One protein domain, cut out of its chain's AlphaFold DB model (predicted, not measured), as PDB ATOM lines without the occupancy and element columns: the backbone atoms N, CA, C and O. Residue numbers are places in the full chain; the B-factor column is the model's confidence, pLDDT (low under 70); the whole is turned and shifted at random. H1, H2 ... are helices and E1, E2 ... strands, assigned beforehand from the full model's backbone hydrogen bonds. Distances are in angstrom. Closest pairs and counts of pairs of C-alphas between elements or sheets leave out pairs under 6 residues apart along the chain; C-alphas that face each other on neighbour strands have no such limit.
ATOM      1  N   LEU A  34      23.362  33.847 -25.320       89.25
ATOM      2  CA  LEU A  34      22.113  34.565 -25.565       89.25
ATOM      3  C   LEU A  34      22.093  35.160 -26.987       89.25
ATOM      4  O   LEU A  34      23.024  35.891 -27.352       89.25
ATOM      5  N   PRO A  35      21.055  34.885 -27.800       90.62
ATOM      6  CA  PRO A  35      20.925  35.463 -29.136       90.62
ATOM      7  C   PRO A  35      20.971  36.996 -29.139       90.62
ATOM      8  O   PRO A  35      21.705  37.579 -29.932       90.62
ATOM      9  N   GLU A  36      20.280  37.647 -28.203       90.00
ATOM     10  CA  GLU A  36      20.188  39.107 -28.091       90.00
ATOM     11  C   GLU A  36      21.556  39.735 -27.804       90.00
ATOM     12  O   GLU A  36      21.918  40.765 -28.379       90.00
ATOM     13  N   PHE A  37      22.351  39.077 -26.953       89.25
ATOM     14  CA  PHE A  37      23.727  39.483 -26.686       89.25
ATOM     15  C   PHE A  37      24.597  39.345 -27.935       89.25
ATOM     16  O   PHE A  37      25.344  40.263 -28.259       89.25
ATOM     17  N   ARG A  38      24.501  38.226 -28.664       87.88
ATOM     18  CA  ARG A  38      25.279  38.002 -29.897       87.88
ATOM     19  C   ARG A  38      24.932  39.020 -30.975       87.88
ATOM     20  O   ARG A  38      25.832  39.572 -31.603       87.88
ATOM     21  N   GLU A  39      23.647  39.296 -31.170       88.12
ATOM     22  CA  GLU A  39      23.175  40.313 -32.110       88.12
ATOM     23  C   GLU A  39      23.679  41.706 -31.730       88.12
ATOM     24  O   GLU A  39      24.174  42.445 -32.585       88.12
ATOM     25  N   ALA A  40      23.613  42.058 -30.444       87.38
ATOM     26  CA  ALA A  40      24.156  43.311 -29.944       87.38
ATOM     27  C   ALA A  40      25.677  43.386 -30.092       87.38
ATOM     28  O   ALA A  40      26.181  44.410 -30.540       87.38
ATOM     29  N   GLY A  56      39.327  50.640 -26.293       47.47
ATOM     30  CA  GLY A  56      38.528  49.844 -25.361       47.47
ATOM     31  C   GLY A  56      37.119  49.521 -25.861       47.47
ATOM     32  O   GLY A  56      36.263  50.387 -26.036       47.47
ATOM     33  N   VAL A  57      36.806  48.242 -26.045       49.78
ATOM     34  CA  VAL A  57      35.429  47.825 -26.341       49.78
ATOM     35  C   VAL A  57      34.540  48.161 -25.131       49.78
ATOM     36  O   VAL A  57      34.375  47.352 -24.228       49.78
ATOM     37  N   GLN A  58      33.974  49.377 -25.083       58.66
ATOM     38  CA  GLN A  58      32.973  49.734 -24.075       58.66
ATOM     39  C   GLN A  58      31.779  48.796 -24.261       58.66
ATOM     40  O   GLN A  58      31.363  48.570 -25.398       58.66
ATOM     41  N   GLY A  59      31.253  48.268 -23.167       74.62
ATOM     42  CA  GLY A  59      30.437  47.063 -23.106       74.62
ATOM     43  C   GLY A  59      29.276  46.920 -24.089       74.62
ATOM     44  O   GLY A  59      28.742  47.889 -24.632       74.62
ATOM     45  N   VAL A  60      28.862  45.666 -24.278       86.50
ATOM     46  CA  VAL A  60      27.726  45.268 -25.119       86.50
ATOM     47  C   VAL A  60      26.425  45.615 -24.405       86.50
ATOM     48  O   VAL A  60      26.231  45.212 -23.257       86.50
ATOM     49  N   VAL A  61      25.529  46.339 -25.083       89.06
ATOM     50  CA  VAL A  61      24.193  46.693 -24.575       89.06
ATOM     51  C   VAL A  61      23.118  45.930 -25.342       89.06
ATOM     52  O   VAL A  61      23.069  46.002 -26.572       89.06
ATOM     53  N   PHE A  62      22.237  45.234 -24.628       91.44
ATOM     54  CA  PHE A  62      21.144  44.455 -25.210       91.44
ATOM     55  C   PHE A  62      19.933  44.406 -24.280       91.44
ATOM     56  O   PHE A  62      20.065  44.609 -23.074       91.44
ATOM     57  N   ASP A  63      18.766  44.119 -24.848       91.38
ATOM     58  CA  ASP A  63      17.522  43.974 -24.097       91.38
ATOM     59  C   ASP A  63      17.163  42.500 -23.940       91.38
ATOM     60  O   ASP A  63      17.422  41.693 -24.835       91.38
ATOM     61  N   LYS A  64      16.525  42.162 -22.819       88.56
ATOM     62  CA  LYS A  64      15.906  40.857 -22.588       88.56
ATOM     63  C   LYS A  64      14.716  41.028 -21.646       88.56
ATOM     64  O   LYS A  64      14.875  41.503 -20.525       88.56
ATOM     65  N   GLY A  65      13.527  40.639 -22.107       89.56
ATOM     66  CA  GLY A  65      12.281  40.910 -21.384       89.56
ATOM     67  C   GLY A  65      12.065  42.414 -21.176       89.56
ATOM     68  O   GLY A  65      12.255  43.199 -22.106       89.56
ATOM     69  N   ASP A  66      11.716  42.797 -19.950       91.56
ATOM     70  CA  ASP A  66      11.449  44.189 -19.555       91.56
ATOM     71  C   ASP A  66      12.716  44.966 -19.147       91.56
ATOM     72  O   ASP A  66      12.638  46.103 -18.680       91.56
ATOM     73  N   TYR A  67      13.901  44.374 -19.327       92.75
ATOM     74  CA  TYR A  67      15.160  44.942 -18.859       92.75
ATOM     75  C   TYR A  67      16.161  45.180 -19.990       92.75
ATOM     76  O   TYR A  67      16.248  44.424 -20.962       92.75
ATOM     77  N   THR A  68      16.980  46.215 -19.806       92.62
ATOM     78  CA  THR A  68      18.188  46.458 -20.599       92.62
ATOM     79  C   THR A  68      19.417  46.093 -19.778       92.62
ATOM     80  O   THR A  68      19.544  46.484 -18.616       92.62
ATOM     81  N   TYR A  69      20.370  45.416 -20.409       91.56
ATOM     82  CA  TYR A  69      21.626  44.996 -19.806       91.56
ATOM     83  C   TYR A  69      22.817  45.644 -20.505       91.56
ATOM     84  O   TYR A  69      22.789  45.922 -21.704       91.56
ATOM     85  N   ARG A  70      23.890  45.869 -19.745       91.19
ATOM     86  CA  ARG A  70      25.212  46.218 -20.275       91.19
ATOM     87  C   ARG A  70      26.256  45.311 -19.652       91.19
ATOM     88  O   ARG A  70      26.283  45.177 -18.430       91.19
ATOM     89  N   VAL A  71      27.113  44.750 -20.495       89.06
ATOM     90  CA  VAL A  71      28.235  43.909 -20.074       89.06
ATOM     91  C   VAL A  71      29.525  44.536 -20.565       89.06
ATOM     92  O   VAL A  71      29.768  44.580 -21.770       89.06
ATOM     93  N   ASP A  72      30.328  45.045 -19.638       86.94
ATOM     94  CA  ASP A  72      31.662  45.570 -19.913       86.94
ATOM     95  C   ASP A  72      32.715  44.525 -19.547       86.94
ATOM     96  O   ASP A  72      32.638  43.914 -18.482       86.94
ATOM     97  N   PHE A  73      33.704  44.371 -20.424       81.38
ATOM     98  CA  PHE A  73      34.893  43.565 -20.189       81.38
ATOM     99  C   PHE A  73      36.113  44.455 -20.380       81.38
ATOM    100  O   PHE A  73      36.228  45.136 -21.401       81.38
ATOM    101  N   SER A  74      37.025  44.440 -19.418       76.31
ATOM    102  CA  SER A  74      38.331  45.071 -19.563       76.31
ATOM    103  C   SER A  74      39.409  44.141 -19.042       76.31
ATOM    104  O   SER A  74      39.280  43.574 -17.958       76.31
ATOM    105  N   SER A  75      40.477  44.019 -19.815       69.25
ATOM    106  CA  SER A  75      41.717  43.381 -19.400       69.25
ATOM    107  C   SER A  75      42.824  44.409 -19.555       69.25
ATOM    108  O   SER A  75      43.058  44.869 -20.677       69.25
ATOM    109  N   ASP A  76      43.494  44.770 -18.466       63.56
ATOM    110  CA  ASP A  76      44.684  45.602 -18.583       63.56
ATOM    111  C   ASP A  76      45.848  44.691 -18.928       63.56
ATOM    112  O   ASP A  76      46.372  43.941 -18.106       63.56
ATOM    113  N   SER A  77      46.229  44.745 -20.198       51.31
ATOM    114  CA  SER A  77      47.374  44.010 -20.704       51.31
ATOM    115  C   SER A  77      48.681  44.791 -20.526       51.31
ATOM    116  O   SER A  77      49.743  44.310 -20.893       51.31
ATOM    117  N   GLU A  78      48.641  46.013 -19.982       44.25
ATOM    118  CA  GLU A  78      49.838  46.850 -19.794       44.25
ATOM    119  C   GLU A  78      50.851  46.251 -18.800       44.25
ATOM    120  O   GLU A  78      52.001  46.679 -18.771       44.25
ATOM    121  N   TYR A  79      50.483  45.182 -18.088       43.38
ATOM    122  CA  TYR A  79      51.396  44.347 -17.303       43.38
ATOM    123  C   TYR A  79      51.987  43.160 -18.096       43.38
ATOM    124  O   TYR A  79      52.405  42.171 -17.497       43.38
ATOM    125  N   TYR A  80      52.123  43.258 -19.432       41.75
ATOM    126  CA  TYR A  80      52.937  42.353 -20.285       41.75
ATOM    127  C   TYR A  80      54.450  42.358 -19.942       41.75
ATOM    128  O   TYR A  80      55.307  42.054 -20.771       41.75
ATOM    129  N   THR A  81      54.807  42.680 -18.704       45.22
ATOM    130  CA  THR A  81      56.066  42.309 -18.075       45.22
ATOM    131  C   THR A  81      55.818  41.054 -17.236       45.22
ATOM    132  O   THR A  81      55.579  41.156 -16.045       45.22
ATOM    133  N   ASN A  82      55.825  39.878 -17.866       47.31
ATOM    134  CA  ASN A  82      55.974  38.528 -17.288       47.31
ATOM    135  C   ASN A  82      55.192  38.074 -16.024       47.31
ATOM    136  O   ASN A  82      55.372  36.915 -15.670       47.31
ATOM    137  N   GLU A  83      54.370  38.866 -15.323       55.00
ATOM    138  CA  GLU A  83      54.030  38.501 -13.931       55.00
ATOM    139  C   GLU A  83      52.568  38.630 -13.478       55.00
ATOM    140  O   GLU A  83      52.269  38.068 -12.430       55.00
ATOM    141  N   SER A  84      51.629  39.263 -14.194       62.72
ATOM    142  CA  SER A  84      50.190  39.234 -13.828       62.72
ATOM    143  C   SER A  84      49.290  39.765 -14.950       62.72
ATOM    144  O   SER A  84      49.587  40.795 -15.545       62.72
ATOM    145  N   SER A  85      48.162  39.101 -15.204       73.44
ATOM    146  CA  SER A  85      47.048  39.602 -16.018       73.44
ATOM    147  C   SER A  85      45.888  39.985 -15.108       73.44
ATOM    148  O   SER A  85      45.550  39.231 -14.200       73.44
ATOM    149  N   SER A  86      45.251  41.129 -15.352       76.00
ATOM    150  CA  SER A  86      44.019  41.500 -14.653       76.00
ATOM    151  C   SER A  86      42.814  41.392 -15.576       76.00
ATOM    152  O   SER A  86      42.883  41.620 -16.787       76.00
ATOM    153  N   PHE A  87      41.686  41.038 -14.981       77.94
ATOM    154  CA  PHE A  87      40.408  40.945 -15.647       77.94
ATOM    155  C   PHE A  87      39.352  41.659 -14.809       77.94
ATOM    156  O   PHE A  87      39.271  41.497 -13.589       77.94
ATOM    157  N   ARG A  88      38.505  42.431 -15.486       84.88
ATOM    158  CA  ARG A  88      37.308  43.016 -14.899       84.88
ATOM    159  C   ARG A  88      36.100  42.774 -15.788       84.88
ATOM    160  O   ARG A  88      36.127  43.055 -16.989       84.88
ATOM    161  N   MET A  89      35.021  42.321 -15.162       86.50
ATOM    162  CA  MET A  89      33.697  42.233 -15.761       86.50
ATOM    163  C   MET A  89      32.725  43.076 -14.952       86.50
ATOM    164  O   MET A  89      32.622  42.915 -13.739       86.50
ATOM    165  N   THR A  90      31.965  43.934 -15.627       87.81
ATOM    166  CA  THR A  90      30.866  44.670 -14.999       87.81
ATOM    167  C   THR A  90      29.553  44.351 -15.700       87.81
ATOM    168  O   THR A  90      29.410  44.562 -16.906       87.81
ATOM    169  N   LEU A  91      28.566  43.913 -14.925       88.62
ATOM    170  CA  LEU A  91      27.186  43.694 -15.348       88.62
ATOM    171  C   LEU A  91      26.310  44.799 -14.787       88.62
ATOM    172  O   LEU A  91      26.364  45.105 -13.597       88.62
ATOM    173  N   ARG A  92      25.476  45.397 -15.631       90.12
ATOM    174  CA  ARG A  92      24.501  46.403 -15.206       90.12
ATOM    175  C   ARG A  92      23.129  46.084 -15.770       90.12
ATOM    176  O   ARG A  92      23.029  45.712 -16.939       90.12
ATOM    177  N   LYS A  93      22.101  46.269 -14.945       91.44
ATOM    178  CA  LYS A  93      20.688  46.042 -15.262       91.44
ATOM    179  C   LYS A  93      19.898  47.335 -15.089       91.44
ATOM    180  O   LYS A  93      20.045  48.009 -14.072       91.44
ATOM    181  N   TRP A  94      19.047  47.654 -16.053       91.62
ATOM    182  CA  TRP A  94      18.089  48.760 -16.003       91.62
ATOM    183  C   TRP A  94      16.694  48.253 -16.333       91.62
ATOM    184  O   TRP A  94      16.559  47.344 -17.152       91.62
ATOM    185  N   ASP A  95      15.673  48.894 -15.771       91.19
ATOM    186  CA  ASP A  95      14.334  48.852 -16.354       91.19
ATOM    187  C   ASP A  95      14.370  49.491 -17.752       91.19
ATOM    188  O   ASP A  95      14.929  50.582 -17.939       91.19
ATOM    189  N   LYS A  96      13.825  48.789 -18.750       89.88
ATOM    190  CA  LYS A  96      13.874  49.234 -20.145       89.88
ATOM    191  C   LYS A  96      13.082  50.525 -20.357       89.88
ATOM    192  O   LYS A  96      13.582  51.448 -21.002       89.88
ATOM    193  N   ALA A  97      11.883  50.615 -19.784       87.50
ATOM    194  CA  ALA A  97      11.027  51.789 -19.926       87.50
ATOM    195  C   ALA A  97      11.655  53.021 -19.256       87.50
ATOM    196  O   ALA A  97      11.594  54.127 -19.800       87.50
ATOM    197  N   GLU A  98      12.315  52.842 -18.111       84.69
ATOM    198  CA  GLU A  98      13.028  53.930 -17.439       84.69
ATOM    199  C   GLU A  98      14.268  54.388 -18.217       84.69
ATOM    200  O   GLU A  98      14.525  55.594 -18.295       84.69
ATOM    201  N   ARG A  99      15.023  53.467 -18.830       81.06
ATOM    202  CA  ARG A  99      16.210  53.807 -19.634       81.06
ATOM    203  C   ARG A  99      15.862  54.604 -20.893       81.06
ATOM    204  O   ARG A  99      16.630  55.478 -21.286       81.06
ATOM    205  N   GLU A 100      14.736  54.296 -21.527       82.38
ATOM    206  CA  GLU A 100      14.256  54.989 -22.730       82.38
ATOM    207  C   GLU A 100      13.524  56.306 -22.413       82.38
ATOM    208  O   GLU A 100      13.173  57.067 -23.319       82.38
ATOM    209  N   SER A 101      13.300  56.605 -21.129       83.62
ATOM    210  CA  SER A 101      12.632  57.829 -20.700       83.62
ATOM    211  C   SER A 101      13.473  59.090 -20.961       83.62
ATOM    212  O   SER A 101      14.687  59.046 -21.152       83.62
ATOM    213  N   GLN A 102      12.826  60.260 -20.919       74.88
ATOM    214  CA  GLN A 102      13.504  61.555 -21.098       74.88
ATOM    215  C   GLN A 102      14.533  61.866 -19.995       74.88
ATOM    216  O   GLN A 102      15.391  62.726 -20.189       74.88
ATOM    217  N   GLN A 103      14.438  61.197 -18.840       77.75
ATOM    218  CA  GLN A 103      15.350  61.344 -17.705       77.75
ATOM    219  C   GLN A 103      15.757  59.950 -17.205       77.75
ATOM    220  O   GLN A 103      15.196  59.461 -16.223       77.75
ATOM    221  N   PRO A 104      16.704  59.289 -17.890       74.38
ATOM    222  CA  PRO A 104      17.086  57.924 -17.561       74.38
ATOM    223  C   PRO A 104      17.667  57.843 -16.149       74.38
ATOM    224  O   PRO A 104      18.554  58.616 -15.776       74.38
ATOM    225  N   LYS A 105      17.173  56.880 -15.368       80.38
ATOM    226  CA  LYS A 105      17.725  56.558 -14.050       80.38
ATOM    227  C   LYS A 105      18.992  55.705 -14.174       80.38
ATOM    228  O   LYS A 105      19.289  55.119 -15.219       80.38
ATOM    229  N   GLY A 106      19.759  55.660 -13.084       81.31
ATOM    230  CA  GLY A 106      20.891  54.745 -12.939       81.31
ATOM    231  C   GLY A 106      20.465  53.269 -13.011       81.31
ATOM    232  O   GLY A 106      19.273  52.971 -13.059       81.31
ATOM    233  N   PRO A 107      21.428  52.333 -13.054       86.75
ATOM    234  CA  PRO A 107      21.114  50.908 -13.050       86.75
ATOM    235  C   PRO A 107      20.395  50.509 -11.755       86.75
ATOM    236  O   PRO A 107      20.766  50.975 -10.680       86.75
ATOM    237  N   LEU A 108      19.421  49.604 -11.874       87.44
ATOM    238  CA  LEU A 108      18.751  48.946 -10.745       87.44
ATOM    239  C   LEU A 108      19.733  48.063  -9.967       87.44
ATOM    240  O   LEU A 108      19.702  47.989  -8.743       87.44
ATOM    241  N   ALA A 109      20.627  47.398 -10.702       87.31
ATOM    242  CA  ALA A 109      21.681  46.573 -10.139       87.31
ATOM    243  C   ALA A 109      22.967  46.705 -10.961       87.31
ATOM    244  O   ALA A 109      22.938  46.726 -12.199       87.31
ATOM    245  N   ARG A 110      24.103  46.753 -10.269       87.50
ATOM    246  CA  ARG A 110      25.446  46.633 -10.841       87.50
ATOM    247  C   ARG A 110      26.216  45.589 -10.050       87.50
ATOM    248  O   ARG A 110      26.275  45.678  -8.830       87.50
ATOM    249  N   LEU A 111      26.818  44.656 -10.772       86.19
ATOM    250  CA  LEU A 111      27.714  43.648 -10.232       86.19
ATOM    251  C   LEU A 111      29.061  43.778 -10.928       86.19
ATOM    252  O   LEU A 111      29.111  43.845 -12.161       86.19
ATOM    253  N   GLU A 112      30.134  43.842 -10.155       86.12
ATOM    254  CA  GLU A 112      31.488  43.915 -10.686       86.12
ATOM    255  C   GLU A 112      32.325  42.782 -10.143       86.12
ATOM    256  O   GLU A 112      32.276  42.479  -8.959       86.12
ATOM    257  N   PHE A 113      33.106  42.193 -11.033       85.69
ATOM    258  CA  PHE A 113      34.129  41.228 -10.700       85.69
ATOM    259  C   PHE A 113      35.458  41.817 -11.117       85.69
ATOM    260  O   PHE A 113      35.633  42.205 -12.277       85.69
ATOM    261  N   TYR A 114      36.387  41.861 -10.184       84.62
ATOM    262  CA  TYR A 114      37.788  42.110 -10.448       84.62
ATOM    263  C   TYR A 114      38.582  40.906  -9.964       84.62
ATOM    264  O   TYR A 114      38.304  40.365  -8.899       84.62
ATOM    265  N   SER A 115      39.548  40.481 -10.763       84.69
ATOM    266  CA  SER A 115      40.510  39.452 -10.398       84.69
ATOM    267  C   SER A 115      41.802  39.715 -11.149       84.69
ATOM    268  O   SER A 115      41.771  40.190 -12.290       84.69
ATOM    269  N   TRP A 116      42.936  39.384 -10.545       83.88
ATOM    270  CA  TRP A 116      44.160  39.189 -11.302       83.88
ATOM    271  C   TRP A 116      44.673  37.764 -11.125       83.88
ATOM    272  O   TRP A 116      44.435  37.099 -10.117       83.88
ATOM    273  N   PHE A 117      45.366  37.285 -12.149       78.62
ATOM    274  CA  PHE A 117      45.996  35.980 -12.146       78.62
ATOM    275  C   PHE A 117      47.386  36.054 -12.766       78.62
ATOM    276  O   PHE A 117      47.641  36.825 -13.694       78.62
ATOM    277  N   ARG A 118      48.288  35.224 -12.262       78.56
ATOM    278  CA  ARG A 118      49.603  34.970 -12.840       78.56
ATOM    279  C   ARG A 118      49.586  33.557 -13.398       78.56
ATOM    280  O   ARG A 118      49.328  32.606 -12.669       78.56
ATOM    281  N   GLU A 119      49.819  33.431 -14.697       72.06
ATOM    282  CA  GLU A 119      49.906  32.134 -15.366       72.06
ATOM    283  C   GLU A 119      51.381  31.781 -15.574       72.06
ATOM    284  O   GLU A 119      52.101  32.468 -16.298       72.06
ATOM    285  N   GLU A 120      51.833  30.732 -14.894       76.94
ATOM    286  CA  GLU A 120      53.097  30.034 -15.142       76.94
ATOM    287  C   GLU A 120      52.803  28.737 -15.920       76.94
ATOM    288  O   GLU A 120      51.650  28.316 -15.975       76.94
ATOM    289  N   GLU A 121      53.818  28.104 -16.530       66.25
ATOM    290  CA  GLU A 121      53.661  27.038 -17.551       66.25
ATOM    291  C   GLU A 121      52.599  25.962 -17.229       66.25
ATOM    292  O   GLU A 121      51.910  25.524 -18.147       66.25
ATOM    293  N   ASP A 122      52.410  25.601 -15.952       69.94
ATOM    294  CA  ASP A 122      51.412  24.615 -15.503       69.94
ATOM    295  C   ASP A 122      50.507  25.098 -14.346       69.94
ATOM    296  O   ASP A 122      49.736  24.308 -13.786       69.94
ATOM    297  N   GLN A 123      50.602  26.365 -13.924       72.31
ATOM    298  CA  GLN A 123      49.896  26.862 -12.736       72.31
ATOM    299  C   GLN A 123      49.330  28.265 -12.938       72.31
ATOM    300  O   GLN A 123      50.009  29.168 -13.414       72.31
ATOM    301  N   LYS A 124      48.077  28.451 -12.511       81.06
ATOM    302  CA  LYS A 124      47.461  29.770 -12.361       81.06
ATOM    303  C   LYS A 124      47.415  30.113 -10.885       81.06
ATOM    304  O   LYS A 124      46.720  29.438 -10.125       81.06
ATOM    305  N   ASP A 125      48.160  31.140 -10.507       81.88
ATOM    306  CA  ASP A 125      48.011  31.778  -9.210       81.88
ATOM    307  C   ASP A 125      47.006  32.922  -9.326       81.88
ATOM    308  O   ASP A 125      46.973  33.629 -10.336       81.88
ATOM    309  N   TYR A 126      46.178  33.082  -8.305       82.38
ATOM    310  CA  TYR A 126      45.127  34.087  -8.264       82.38
ATOM    311  C   TYR A 126      45.385  35.007  -7.088       82.38
ATOM    312  O   TYR A 126      45.737  34.562  -5.997       82.38
ATOM    313  N   GLY A 127      45.123  36.289  -7.274       70.31
ATOM    314  CA  GLY A 127      45.097  37.214  -6.159       70.31
ATOM    315  C   GLY A 127      44.208  38.399  -6.451       70.31
ATOM    316  O   GLY A 127      43.630  38.490  -7.534       70.31
ATOM    317  N   GLY A 128      44.091  39.280  -5.450       65.56
ATOM    318  CA  GLY A 128      43.309  40.514  -5.518       65.56
ATOM    319  C   GLY A 128      41.983  40.319  -6.244       65.56
ATOM    320  O   GLY A 128      41.875  40.614  -7.430       65.56
ATOM    321  N   GLY A 129      40.984  39.814  -5.533       69.00
ATOM    322  CA  GLY A 129      39.623  39.713  -6.038       69.00
ATOM    323  C   GLY A 129      38.730  40.744  -5.370       69.00
ATOM    324  O   GLY A 129      38.800  40.885  -4.155       69.00
ATOM    325  N   ASP A 130      37.886  41.421  -6.141       74.19
ATOM    326  CA  ASP A 130      36.750  42.163  -5.591       74.19
ATOM    327  C   ASP A 130      35.476  41.697  -6.287       74.19
ATOM    328  O   ASP A 130      35.448  41.528  -7.514       74.19
ATOM    329  N   ILE A 131      34.435  41.478  -5.487       74.75
ATOM    330  CA  ILE A 131      33.091  41.253  -5.987       74.75
ATOM    331  C   ILE A 131      32.162  42.251  -5.311       74.75
ATOM    332  O   ILE A 131      31.783  42.101  -4.151       74.75
ATOM    333  N   SER A 132      31.772  43.276  -6.060       76.25
ATOM    334  CA  SER A 132      30.986  44.386  -5.533       76.25
ATOM    335  C   SER A 132      29.587  44.413  -6.129       76.25
ATOM    336  O   SER A 132      29.385  44.291  -7.344       76.25
ATOM    337  N   LEU A 133      28.601  44.594  -5.250       76.44
ATOM    338  CA  LEU A 133      27.200  44.749  -5.619       76.44
ATOM    339  C   LEU A 133      26.714  46.144  -5.232       76.44
ATOM    340  O   LEU A 133      26.822  46.572  -4.086       76.44
ATOM    341  N   ASN A 134      26.108  46.824  -6.200       76.94
ATOM    342  CA  ASN A 134      25.403  48.079  -5.997       76.94
ATOM    343  C   ASN A 134      23.938  47.912  -6.400       76.94
ATOM    344  O   ASN A 134      23.650  47.617  -7.565       76.94
ATOM    345  N   LEU A 135      23.027  48.144  -5.454       74.06
ATOM    346  CA  LEU A 135      21.579  48.134  -5.671       74.06
ATOM    347  C   LEU A 135      21.023  49.550  -5.479       74.06
ATOM    348  O   LEU A 135      21.392  50.241  -4.528       74.06
ATOM    349  N   ASP A 136      20.161  49.990  -6.398       65.94
ATOM    350  CA  ASP A 136      19.374  51.232  -6.299       65.94
ATOM    351  C   ASP A 136      20.166  52.499  -5.893       65.94
ATOM    352  O   ASP A 136      19.676  53.376  -5.179       65.94
ATOM    353  N   GLY A 137      21.413  52.620  -6.359       53.56
ATOM    354  CA  GLY A 137      22.247  53.810  -6.144       53.56
ATOM    355  C   GLY A 137      22.777  54.004  -4.717       53.56
ATOM    356  O   GLY A 137      23.323  55.074  -4.434       53.56
ATOM    357  N   ASN A 138      22.653  53.008  -3.832       48.41
ATOM    358  CA  ASN A 138      23.287  53.015  -2.512       48.41
ATOM    359  C   ASN A 138      24.586  52.191  -2.515       48.41
ATOM    360  O   ASN A 138      24.683  51.178  -3.201       48.41
ATOM    361  N   ARG A 139      25.590  52.706  -1.789       51.38
ATOM    362  CA  ARG A 139      27.025  52.395  -1.932       51.38
ATOM    363  C   ARG A 139      27.393  50.919  -1.774       51.38
ATOM    364  O   ARG A 139      26.935  50.281  -0.832       51.38
ATOM    365  N   ASP A 140      28.323  50.519  -2.643       51.50
ATOM    366  CA  ASP A 140      29.323  49.450  -2.577       51.50
ATOM    367  C   ASP A 140      29.272  48.633  -1.279       51.50
ATOM    368  O   ASP A 140      29.906  48.975  -0.278       51.50
ATOM    369  N   HIS A 141      28.509  47.539  -1.302       56.66
ATOM    370  CA  HIS A 141      28.769  46.426  -0.396       56.66
ATOM    371  C   HIS A 141      29.857  45.583  -1.057       56.66
ATOM    372  O   HIS A 141      29.644  45.053  -2.154       56.66
ATOM    373  N   GLU A 142      31.024  45.504  -0.418       56.31
ATOM    374  CA  GLU A 142      32.023  44.483  -0.730       56.31
ATOM    375  C   GLU A 142      31.398  43.154  -0.302       56.31
ATOM    376  O   GLU A 142      31.312  42.830   0.885       56.31
ATOM    377  N   ALA A 143      30.805  42.461  -1.270       56.25
ATOM    378  CA  ALA A 143      30.082  41.242  -0.996       56.25
ATOM    379  C   ALA A 143      31.102  40.148  -0.712       56.25
ATOM    380  O   ALA A 143      32.072  39.969  -1.452       56.25
ATOM    381  N   THR A 144      30.862  39.357   0.335       62.59
ATOM    382  CA  THR A 144      31.591  38.092   0.447       62.59
ATOM    383  C   THR A 144      31.339  37.268  -0.817       62.59
ATOM    384  O   THR A 144      30.275  37.372  -1.437       62.59
ATOM    385  N   GLY A 145      32.294  36.420  -1.203       61.78
ATOM    386  CA  GLY A 145      32.173  35.616  -2.420       61.78
ATOM    387  C   GLY A 145      30.831  34.883  -2.558       61.78
ATOM    388  O   GLY A 145      30.258  34.836  -3.644       61.78
ATOM    389  N   GLN A 146      30.283  34.390  -1.441       65.81
ATOM    390  CA  GLN A 146      28.981  33.721  -1.408       65.81
ATOM    391  C   GLN A 146      27.791  34.688  -1.535       65.81
ATOM    392  O   GLN A 146      26.858  34.404  -2.280       65.81
ATOM    393  N   GLU A 147      27.815  35.839  -0.858       67.00
ATOM    394  CA  GLU A 147      26.758  36.856  -0.986       67.00
ATOM    395  C   GLU A 147      26.658  37.387  -2.419       67.00
ATOM    396  O   GLU A 147      25.559  37.623  -2.930       67.00
ATOM    397  N   ALA A 148      27.797  37.537  -3.096       65.56
ATOM    398  CA  ALA A 148      27.825  37.938  -4.492       65.56
ATOM    399  C   ALA A 148      27.184  36.890  -5.409       65.56
ATOM    400  O   ALA A 148      26.386  37.232  -6.283       65.56
ATOM    401  N   VAL A 149      27.500  35.614  -5.182       66.94
ATOM    402  CA  VAL A 149      26.900  34.481  -5.893       66.94
ATOM    403  C   VAL A 149      25.379  34.461  -5.730       66.94
ATOM    404  O   VAL A 149      24.648  34.385  -6.722       66.94
ATOM    405  N   ASP A 150      24.891  34.607  -4.501       72.00
ATOM    406  CA  ASP A 150      23.455  34.619  -4.202       72.00
ATOM    407  C   ASP A 150      22.762  35.842  -4.843       72.00
ATOM    408  O   ASP A 150      21.629  35.766  -5.340       72.00
ATOM    409  N   SER A 151      23.475  36.968  -4.915       72.69
ATOM    410  CA  SER A 151      23.003  38.203  -5.547       72.69
ATOM    411  C   SER A 151      22.880  38.093  -7.067       72.69
ATOM    412  O   SER A 151      21.960  38.680  -7.642       72.69
ATOM    413  N   ILE A 152      23.735  37.302  -7.733       78.38
ATOM    414  CA  ILE A 152      23.582  36.994  -9.166       78.38
ATOM    415  C   ILE A 152      22.230  36.326  -9.407       78.38
ATOM    416  O   ILE A 152      21.471  36.772 -10.266       78.38
ATOM    417  N   GLY A 153      21.916  35.282  -8.638       76.88
ATOM    418  CA  GLY A 153      20.643  34.574  -8.764       76.88
ATOM    419  C   GLY A 153      19.451  35.497  -8.510       76.88
ATOM    420  O   GLY A 153      18.493  35.501  -9.283       76.88
ATOM    421  N   THR A 154      19.544  36.328  -7.472       80.50
ATOM    422  CA  THR A 154      18.459  37.220  -7.042       80.50
ATOM    423  C   THR A 154      18.185  38.352  -8.034       80.50
ATOM    424  O   THR A 154      17.029  38.621  -8.359       80.50
ATOM    425  N   HIS A 155      19.225  39.021  -8.542       82.75
ATOM    426  CA  HIS A 155      19.067  40.255  -9.327       82.75
ATOM    427  C   HIS A 155      19.251  40.064 -10.836       82.75
ATOM    428  O   HIS A 155      18.703  40.841 -11.627       82.75
ATOM    429  N   PHE A 156      19.988  39.030 -11.237       85.44
ATOM    430  CA  PHE A 156      20.327  38.729 -12.628       85.44
ATOM    431  C   PHE A 156      19.858  37.335 -13.070       85.44
ATOM    432  O   PHE A 156      20.191  36.907 -14.171       85.44
ATOM    433  N   GLY A 157      19.068  36.612 -12.268       82.75
ATOM    434  CA  GLY A 157      18.570  35.281 -12.637       82.75
ATOM    435  C   GLY A 157      17.740  35.261 -13.929       82.75
ATOM    436  O   GLY A 157      17.773  34.285 -14.667       82.75
ATOM    437  N   ASP A 158      17.063  36.364 -14.252       83.94
ATOM    438  CA  ASP A 158      16.327  36.559 -15.506       83.94
ATOM    439  C   ASP A 158      17.234  36.721 -16.738       83.94
ATOM    440  O   ASP A 158      16.855  36.379 -17.866       83.94
TER     441      ASP A 158
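This is residues 34 to 40 and 56 to 158 of the 166 residues of an uncharacterized protein of Candidatus Levybacteria bacterium RIFCSPLOWO2_01_FULL_39_10 (UniProt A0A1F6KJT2). A long, twisted sheet of six strands has H3 slanting over E4 and E5 on one face, with H1 at the sheet's E1 edge on the same face; the short H2 is on the opposite face, where E3 ends. E3, E4 and E5 make the longest axis. The 110 printed residues include three named helices and six named strands, along the chain H1 E1 E2 E3 H2 E4 E5 E6 H3; the antiparallel sheet runs E1 to E6 in order, and the class is mixed. It is only just loose, close to compact, radius of gyration of the C-alphas 16.1 A, spanning 50 by 31 by 24 A.

Start at H1, residues 35 to 40; its C-alpha 40 is 5.7 A from C-alpha 62 of E1, residues 60 to 64, their closest. E1, E2, residues 67 to 74, and E3, residues 85 to 95, form a meander, two antiparallel hairpins in a row: find N 62 and O 69 at 3.1 A, N 70 and O 92 at 2.9 A. H2, residues 96 to 99, is on the face opposite H1. E4, residues 109 to 120, is antiparallel to E3, with N 89 and O 113 at 3.0 A. E4, E5, residues 123 to 135, and E6, residues 138 to 142, form another meander of two hairpins: N 112 and O 132 are at 2.9 A, N 133 and O 141 at 3.3 A. H3, residues 145 to 156, has a height over the sheet of 9.2 A; its closest C-alphas to E5 are Ala 148 and Ile 131, 6.4 A. In H1 and H3 every O i to N i+4 pair is within hydrogen-bond range; H2 is too short for one.

Find C-alpha 35 at (20.925, 35.463, -29.136), where H1 begins. E3 is 34.0 A long, E4 35.9 A, E5 36.1 A. H3, 15.9 A, ends at C-alpha 156, (20.327, 38.729, -12.628).

C-alphas 102 and 122 are farthest apart, 53.2 A. Residues 41 to 55 are cut out, a 16.4 A gap between C-alphas 40 and 56. Of the links printed whole, none is long. Low confidence includes residues 75 to 84 and 136 to 149.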